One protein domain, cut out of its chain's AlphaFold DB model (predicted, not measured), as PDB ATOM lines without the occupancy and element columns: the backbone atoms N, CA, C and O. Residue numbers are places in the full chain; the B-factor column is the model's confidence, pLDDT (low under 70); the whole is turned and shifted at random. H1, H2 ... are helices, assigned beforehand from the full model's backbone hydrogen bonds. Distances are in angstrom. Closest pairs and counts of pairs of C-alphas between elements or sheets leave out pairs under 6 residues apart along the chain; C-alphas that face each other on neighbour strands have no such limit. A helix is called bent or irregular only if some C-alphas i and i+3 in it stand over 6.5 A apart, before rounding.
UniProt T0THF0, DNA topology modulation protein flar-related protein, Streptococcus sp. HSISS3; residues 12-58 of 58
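AT A GLANCE: This is residues 12 to 58 of the 58 residues of the protein "DNA topology modulation protein flar-related protein" of Streptococcus sp. HSISS3 (UniProt T0THF0). The model is an open U of three helices strung one after another, with an empty middle and no helix touching another. H1 is at the end of one arm, H2 slants along the base, residues 37 to 40, of which 38 to 40 are a short helical run without a name, continue from H2 to the far corner of the base, and residues 41 to 46 run stretched along the other arm to H3 at its end. H2 and H3 run in roughly similar directions, while H1 runs crosswise to H2. The printed part has 47 residues with three named helices, in the order H1, H2, H3, and no named strand; the class is all helix. The whole is loose, with a radius of gyration of the C-alphas of 13.4 A, and its C-alphas span 33 by 26 by 15 A along the three main axes.

HOW THE PARTS SIT: The printed part begins with H1, residues 12 to 18, and a tight link of 5 residues joins it to H2, residues 24 to 36. H1 and H2 are apart, with no C-alpha of the one within 8 A of the other. A short link of 10 residues joins H2 to H3, residues 47 to 57. H2 and H3 are apart by the same test, and so are H1 and H3. In H1, H2 and H3 every O i to N i+4 pair is within hydrogen-bond range, and none of the three helices is bent or irregular.

IN THESE COORDINATES: H1 begins at C-alpha 12, at (297.557, 424.489, 440.268), and measures 10.0 A from first to last C-alpha. H2, the longest helix with 13 residues, measures 18.3 A from C-alpha 24, at (299.800, 417.030, 423.076), to C-alpha 36, at (287.979, 403.037, 424.043). After it, the link runs from Tyr 37, with its C-alpha at (284.514, 404.085, 425.340), to Asn 46, with its C-alpha at (281.383, 424.592, 420.591). H3 measures 15.7 A and ends at C-alpha 57, at (268.735, 415.968, 428.857).

THE WHOLE: The two C-alphas farthest apart are those of Lys 25 and Asn 58, at 34.6 A; the first and last printed C-alphas, of Glu 12 and Asn 58, are 33.5 A apart. Four stretches stand free, with no C-alpha 8 or more residues away along the chain within 10 A: residues 14 to 19, of which 14 to 18 belong to H1; residues 22 to 32, of which 24 to 32 belong to H2; residues 35 to 40; and residues 45 to 51, of which 47 to 51 belong to H3. The printed part has no cut and no long link, and it ends at residue 58, the chain's last residue. The mean pLDDT of the printed part is 91.1, and one residue, Asn 58, is under 70.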
ATOM      1  N   GLU A  12     297.153 425.671 441.038       86.31
ATOM      2  CA  GLU A  12     297.557 424.489 440.268       86.31
ATOM      3  C   GLU A  12     296.487 424.075 439.248       86.31
ATOM      4  O   GLU A  12     296.797 423.789 438.085       86.31
ATOM      5  N   PHE A  13     295.215 424.113 439.651       83.94
ATOM      6  CA  PHE A  13     294.083 423.806 438.782       83.94
ATOM      7  C   PHE A  13     293.922 424.858 437.679       83.94
ATOM      8  O   PHE A  13     293.760 424.510 436.505       83.94
ATOM      9  N   MET A  14     294.053 426.145 438.020       86.50
ATOM     10  CA  MET A  14     294.021 427.232 437.035       86.50
ATOM     11  C   MET A  14     295.163 427.112 436.019       86.50
ATOM     12  O   MET A  14     294.932 427.199 434.810       86.50
ATOM     13  N   LYS A  15     296.393 426.863 436.487       88.44
ATOM     14  CA  LYS A  15     297.572 426.662 435.633       88.44
ATOM     15  C   LYS A  15     297.372 425.475 434.693       88.44
ATOM     16  O   LYS A  15     297.725 425.558 433.514       88.44
ATOM     17  N   TRP A  16     296.779 424.389 435.182       86.38
ATOM     18  CA  TRP A  16     296.479 423.231 434.353       86.38
ATOM     19  C   TRP A  16     295.425 423.538 433.278       86.38
ATOM     20  O   TRP A  16     295.653 423.221 432.113       86.38
ATOM     21  N   ILE A  17     294.325 424.224 433.612       85.38
ATOM     22  CA  ILE A  17     293.295 424.609 432.626       85.38
ATOM     23  C   ILE A  17     293.853 425.546 431.545       85.38
ATOM     24  O   ILE A  17     293.545 425.384 430.359       85.38
ATOM     25  N   LEU A  18     294.643 426.543 431.948       83.25
ATOM     26  CA  LEU A  18     295.116 427.597 431.050       83.25
ATOM     27  C   LEU A  18     296.303 427.153 430.185       83.25
ATOM     28  O   LEU A  18     296.409 427.596 429.042       83.25
ATOM     29  N   LEU A  19     297.177 426.283 430.706       81.25
ATOM     30  CA  LEU A  19     298.455 425.943 430.074       81.25
ATOM     31  C   LEU A  19     298.653 424.427 429.917       81.25
ATOM     32  O   LEU A  19     298.711 423.923 428.794       81.25
ATOM     33  N   ASP A  20     298.757 423.690 431.025       82.19
ATOM     34  CA  ASP A  20     299.313 422.325 431.014       82.19
ATOM     35  C   ASP A  20     298.390 421.298 430.332       82.19
ATOM     36  O   ASP A  20     298.832 420.471 429.525       82.19
ATOM     37  N   GLY A  21     297.083 421.413 430.569       81.56
ATOM     38  CA  GLY A  21     296.053 420.480 430.114       81.56
ATOM     39  C   GLY A  21     295.835 420.463 428.599       81.56
ATOM     40  O   GLY A  21     295.208 419.539 428.078       81.56
ATOM     41  N   ARG A  22     296.388 421.440 427.866       80.69
ATOM     42  CA  ARG A  22     296.345 421.495 426.392       80.69
ATOM     43  C   ARG A  22     297.557 420.850 425.716       80.69
ATOM     44  O   ARG A  22     297.617 420.807 424.487       80.69
ATOM     45  N   SER A  23     298.501 420.306 426.485       88.06
ATOM     46  CA  SER A  23     299.666 419.612 425.930       88.06
ATOM     47  C   SER A  23     299.266 418.409 425.066       88.06
ATOM     48  O   SER A  23     298.316 417.680 425.363       88.06
ATOM     49  N   ASN A  24     300.057 418.126 424.023       88.12
ATOM     50  CA  ASN A  24     299.800 417.030 423.076       88.12
ATOM     51  C   ASN A  24     299.668 415.654 423.767       88.12
ATOM     52  O   ASN A  24     298.927 414.784 423.309       88.12
ATOM     53  N   LYS A  25     300.355 415.462 424.902       90.75
ATOM     54  CA  LYS A  25     300.232 414.272 425.755       90.75
ATOM     55  C   LYS A  25     298.785 414.047 426.212       90.75
ATOM     56  O   LYS A  25     298.250 412.965 425.975       90.75
ATOM     57  N   TYR A  26     298.140 415.053 426.802       89.25
ATOM     58  CA  TYR A  26     296.759 414.938 427.286       89.25
ATOM     59  C   TYR A  26     295.768 414.809 426.134       89.25
ATOM     60  O   TYR A  26     294.881 413.963 426.181       89.25
ATOM     61  N   VAL A  27     295.973 415.543 425.034       88.56
ATOM     62  CA  VAL A  27     295.135 415.410 423.828       88.56
ATOM     63  C   VAL A  27     295.128 413.970 423.301       88.56
ATOM     64  O   VAL A  27     294.070 413.442 422.953       88.56
ATOM     65  N   LYS A  28     296.289 413.303 423.262       93.88
ATOM     66  CA  LYS A  28     296.382 411.886 422.874       93.88
ATOM     67  C   LYS A  28     295.653 410.971 423.858       93.88
ATOM     68  O   LYS A  28     294.953 410.063 423.415       93.88
ATOM     69  N   GLN A  29     295.779 411.222 425.161       93.00
ATOM     70  CA  GLN A  29     295.069 410.454 426.187       93.00
ATOM     71  C   GLN A  29     293.547 410.579 426.035       93.00
ATOM     72  O   GLN A  29     292.865 409.559 425.979       93.00
ATOM     73  N   TYR A  30     293.018 411.793 425.853       91.31
ATOM     74  CA  TYR A  30     291.586 412.000 425.614       91.31
ATOM     75  C   TYR A  30     291.103 411.255 424.366       91.31
ATOM     76  O   TYR A  30     290.098 410.551 424.421       91.31
ATOM     77  N   LYS A  31     291.847 411.329 423.254       93.19
ATOM     78  CA  LYS A  31     291.517 410.577 422.029       93.19
ATOM     79  C   LYS A  31     291.483 409.064 422.264       93.19
ATOM     80  O   LYS A  31     290.607 408.392 421.724       93.19
ATOM     81  N   ALA A  32     292.407 408.531 423.064       95.94
ATOM     82  CA  ALA A  32     292.424 407.113 423.407       95.94
ATOM     83  C   ALA A  32     291.196 406.711 424.239       95.94
ATOM     84  O   ALA A  32     290.586 405.685 423.951       95.94
ATOM     85  N   VAL A  33     290.796 407.533 425.214       95.12
ATOM     86  CA  VAL A  33     289.592 407.301 426.032       95.12
ATOM     87  C   VAL A  33     288.326 407.337 425.177       95.12
ATOM     88  O   VAL A  33     287.529 406.405 425.251       95.12
ATOM     89  N   ILE A  34     288.181 408.348 424.311       96.00
ATOM     90  CA  ILE A  34     287.045 408.469 423.381       96.00
ATOM     91  C   ILE A  34     286.960 407.234 422.475       96.00
ATOM     92  O   ILE A  34     285.886 406.673 422.283       96.00
ATOM     93  N   LYS A  35     288.099 406.760 421.950       95.62
ATOM     94  CA  LYS A  35     288.143 405.546 421.121       95.62
ATOM     95  C   LYS A  35     287.797 404.282 421.913       95.62
ATOM     96  O   LYS A  35     287.211 403.362 421.352       95.62
ATOM     97  N   LYS A  36     288.190 404.211 423.187       97.31
ATOM     98  CA  LYS A  36     287.979 403.037 424.043       97.31
ATOM     99  C   LYS A  36     286.536 402.924 424.541       97.31
ATOM    100  O   LYS A  36     286.055 401.812 424.719       97.31
ATOM    101  N   TYR A  37     285.858 404.049 424.760       96.31
ATOM    102  CA  TYR A  37     284.514 404.085 425.340       96.31
ATOM    103  C   TYR A  37     283.548 404.968 424.538       96.31
ATOM    104  O   TYR A  37     282.943 405.869 425.116       96.31
ATOM    105  N   PRO A  38     283.354 404.717 423.230       93.19
ATOM    106  CA  PRO A  38     282.529 405.581 422.386       93.19
ATOM    107  C   PRO A  38     281.091 405.701 422.907       93.19
ATOM    108  O   PRO A  38     280.535 406.791 422.910       93.19
ATOM    109  N   ASP A  39     280.544 404.612 423.448       95.19
ATOM    110  CA  ASP A  39     279.179 404.538 423.984       95.19
ATOM    111  C   ASP A  39     278.973 405.362 425.272       95.19
ATOM    112  O   ASP A  39     277.861 405.733 425.626       95.19
ATOM    113  N   LYS A  40     280.065 405.685 425.979       93.25
ATOM    114  CA  LYS A  40     280.043 406.424 427.254       93.25
ATOM    115  C   LYS A  40     280.600 407.840 427.130       93.25
ATOM    116  O   LYS A  40     280.779 408.515 428.142       93.25
ATOM    117  N   THR A  41     280.941 408.281 425.918       94.62
ATOM    118  CA  THR A  41     281.606 409.571 425.699       94.62
ATOM    119  C   THR A  41     280.868 410.418 424.678       94.62
ATOM    120  O   THR A  41     280.509 409.947 423.605       94.62
ATOM    121  N   ILE A  42     280.723 411.704 424.985       93.69
ATOM    122  CA  ILE A  42     280.222 412.730 424.070       93.69
ATOM    123  C   ILE A  42     281.291 413.814 423.941       93.69
ATOM    124  O   ILE A  42     281.874 414.252 424.932       93.69
ATOM    125  N   VAL A  43     281.566 414.243 422.708       93.94
ATOM    126  CA  VAL A  43     282.571 415.271 422.414       93.94
ATOM    127  C   VAL A  43     281.873 416.529 421.921       93.94
ATOM    128  O   VAL A  43     281.335 416.554 420.817       93.94
ATOM    129  N   LEU A  44     281.935 417.590 422.722       95.50
ATOM    130  CA  LEU A  44     281.352 418.895 422.416       95.50
ATOM    131  C   LEU A  44     282.473 419.881 422.090       95.50
ATOM    132  O   LEU A  44     283.398 420.061 422.877       95.50
ATOM    133  N   LYS A  45     282.415 420.510 420.914       93.62
ATOM    134  CA  LYS A  45     283.485 421.398 420.414       93.62
ATOM    135  C   LYS A  45     283.124 422.878 420.421       93.62
ATOM    136  O   LYS A  45     283.985 423.713 420.166       93.62
ATOM    137  N   ASN A  46     281.856 423.214 420.628       95.44
ATOM    138  CA  ASN A  46     281.383 424.592 420.591       95.44
ATOM    139  C   ASN A  46     280.106 424.776 421.416       95.44
ATOM    140  O   ASN A  46     279.417 423.810 421.752       95.44
ATOM    141  N   GLN A  47     279.773 426.041 421.681       95.94
ATOM    142  CA  GLN A  47     278.605 426.416 422.475       95.94
ATOM    143  C   GLN A  47     277.287 425.910 421.873       95.94
ATOM    144  O   GLN A  47     276.383 425.540 422.613       95.94
ATOM    145  N   LYS A  48     277.166 425.839 420.537       96.69
ATOM    146  CA  LYS A  48     275.944 425.340 419.881       96.69
ATOM    147  C   LYS A  48     275.702 423.859 420.192       96.69
ATOM    148  O   LYS A  48     274.582 423.496 420.533       96.69
ATOM    149  N   GLN A  49     276.744 423.027 420.115       97.06
ATOM    150  CA  GLN A  49     276.671 421.602 420.461       97.06
ATOM    151  C   GLN A  49     276.328 421.403 421.937       97.06
ATOM    152  O   GLN A  49     275.481 420.575 422.256       97.06
ATOM    153  N   LEU A  50     276.935 422.198 422.822       96.12
ATOM    154  CA  LEU A  50     276.623 422.167 424.248       96.12
ATOM    155  C   LEU A  50     275.160 422.531 424.519       96.12
ATOM    156  O   LEU A  50     274.462 421.793 425.204       96.12
ATOM    157  N   ASN A  51     274.673 423.624 423.928       96.69
ATOM    158  CA  ASN A  51     273.286 424.058 424.084       96.69
ATOM    159  C   ASN A  51     272.295 423.008 423.571       96.69
ATOM    160  O   ASN A  51     271.255 422.797 424.184       96.69
ATOM    161  N   HIS A  52     272.605 422.358 422.446       96.25
ATOM    162  CA  HIS A  52     271.783 421.274 421.919       96.25
ATOM    163  C   HIS A  52     271.745 420.088 422.885       96.25
ATOM    164  O   HIS A  52     270.667 419.614 423.219       96.25
ATOM    165  N   TYR A  53     272.908 419.654 423.375       95.94
ATOM    166  CA  TYR A  53     273.011 418.546 424.321       95.94
ATOM    167  C   TYR A  53     272.229 418.814 425.614       95.94
ATOM    168  O   TYR A  53     271.434 417.977 426.026       95.94
ATOM    169  N   MET A  54     272.365 420.007 426.202       95.94
ATOM    170  CA  MET A  54     271.638 420.380 427.424       95.94
ATOM    171  C   MET A  54     270.115 420.352 427.243       95.94
ATOM    172  O   MET A  54     269.403 419.943 428.151       95.94
ATOM    173  N   LYS A  55     269.607 420.727 426.061       95.69
ATOM    174  CA  LYS A  55     268.171 420.642 425.741       95.69
ATOM    175  C   LYS A  55     267.650 419.214 425.582       95.69
ATOM    176  O   LYS A  55     266.448 419.030 425.635       95.69
ATOM    177  N   GLN A  56     268.514 418.238 425.305       92.06
ATOM    178  CA  GLN A  56     268.104 416.837 425.149       92.06
ATOM    179  C   GLN A  56     268.004 416.096 426.487       92.06
ATOM    180  O   GLN A  56     267.378 415.044 426.545       92.06
ATOM    181  N   ILE A  57     268.679 416.594 427.525       91.56
ATOM    182  CA  ILE A  57     268.735 415.968 428.857       91.56
ATOM    183  C   ILE A  57     267.700 416.591 429.805       91.56
ATOM    184  O   ILE A  57     267.367 415.989 430.824       91.56
ATOM    185  N   ASN A  58     267.216 417.790 429.476       64.81
ATOM    186  CA  ASN A  58     266.148 418.498 430.177       64.81
ATOM    187  C   ASN A  58     264.786 418.191 429.553       64.81
ATOM    188  O   ASN A  58     263.786 418.294 430.295       64.81
TER     189      ASN A  58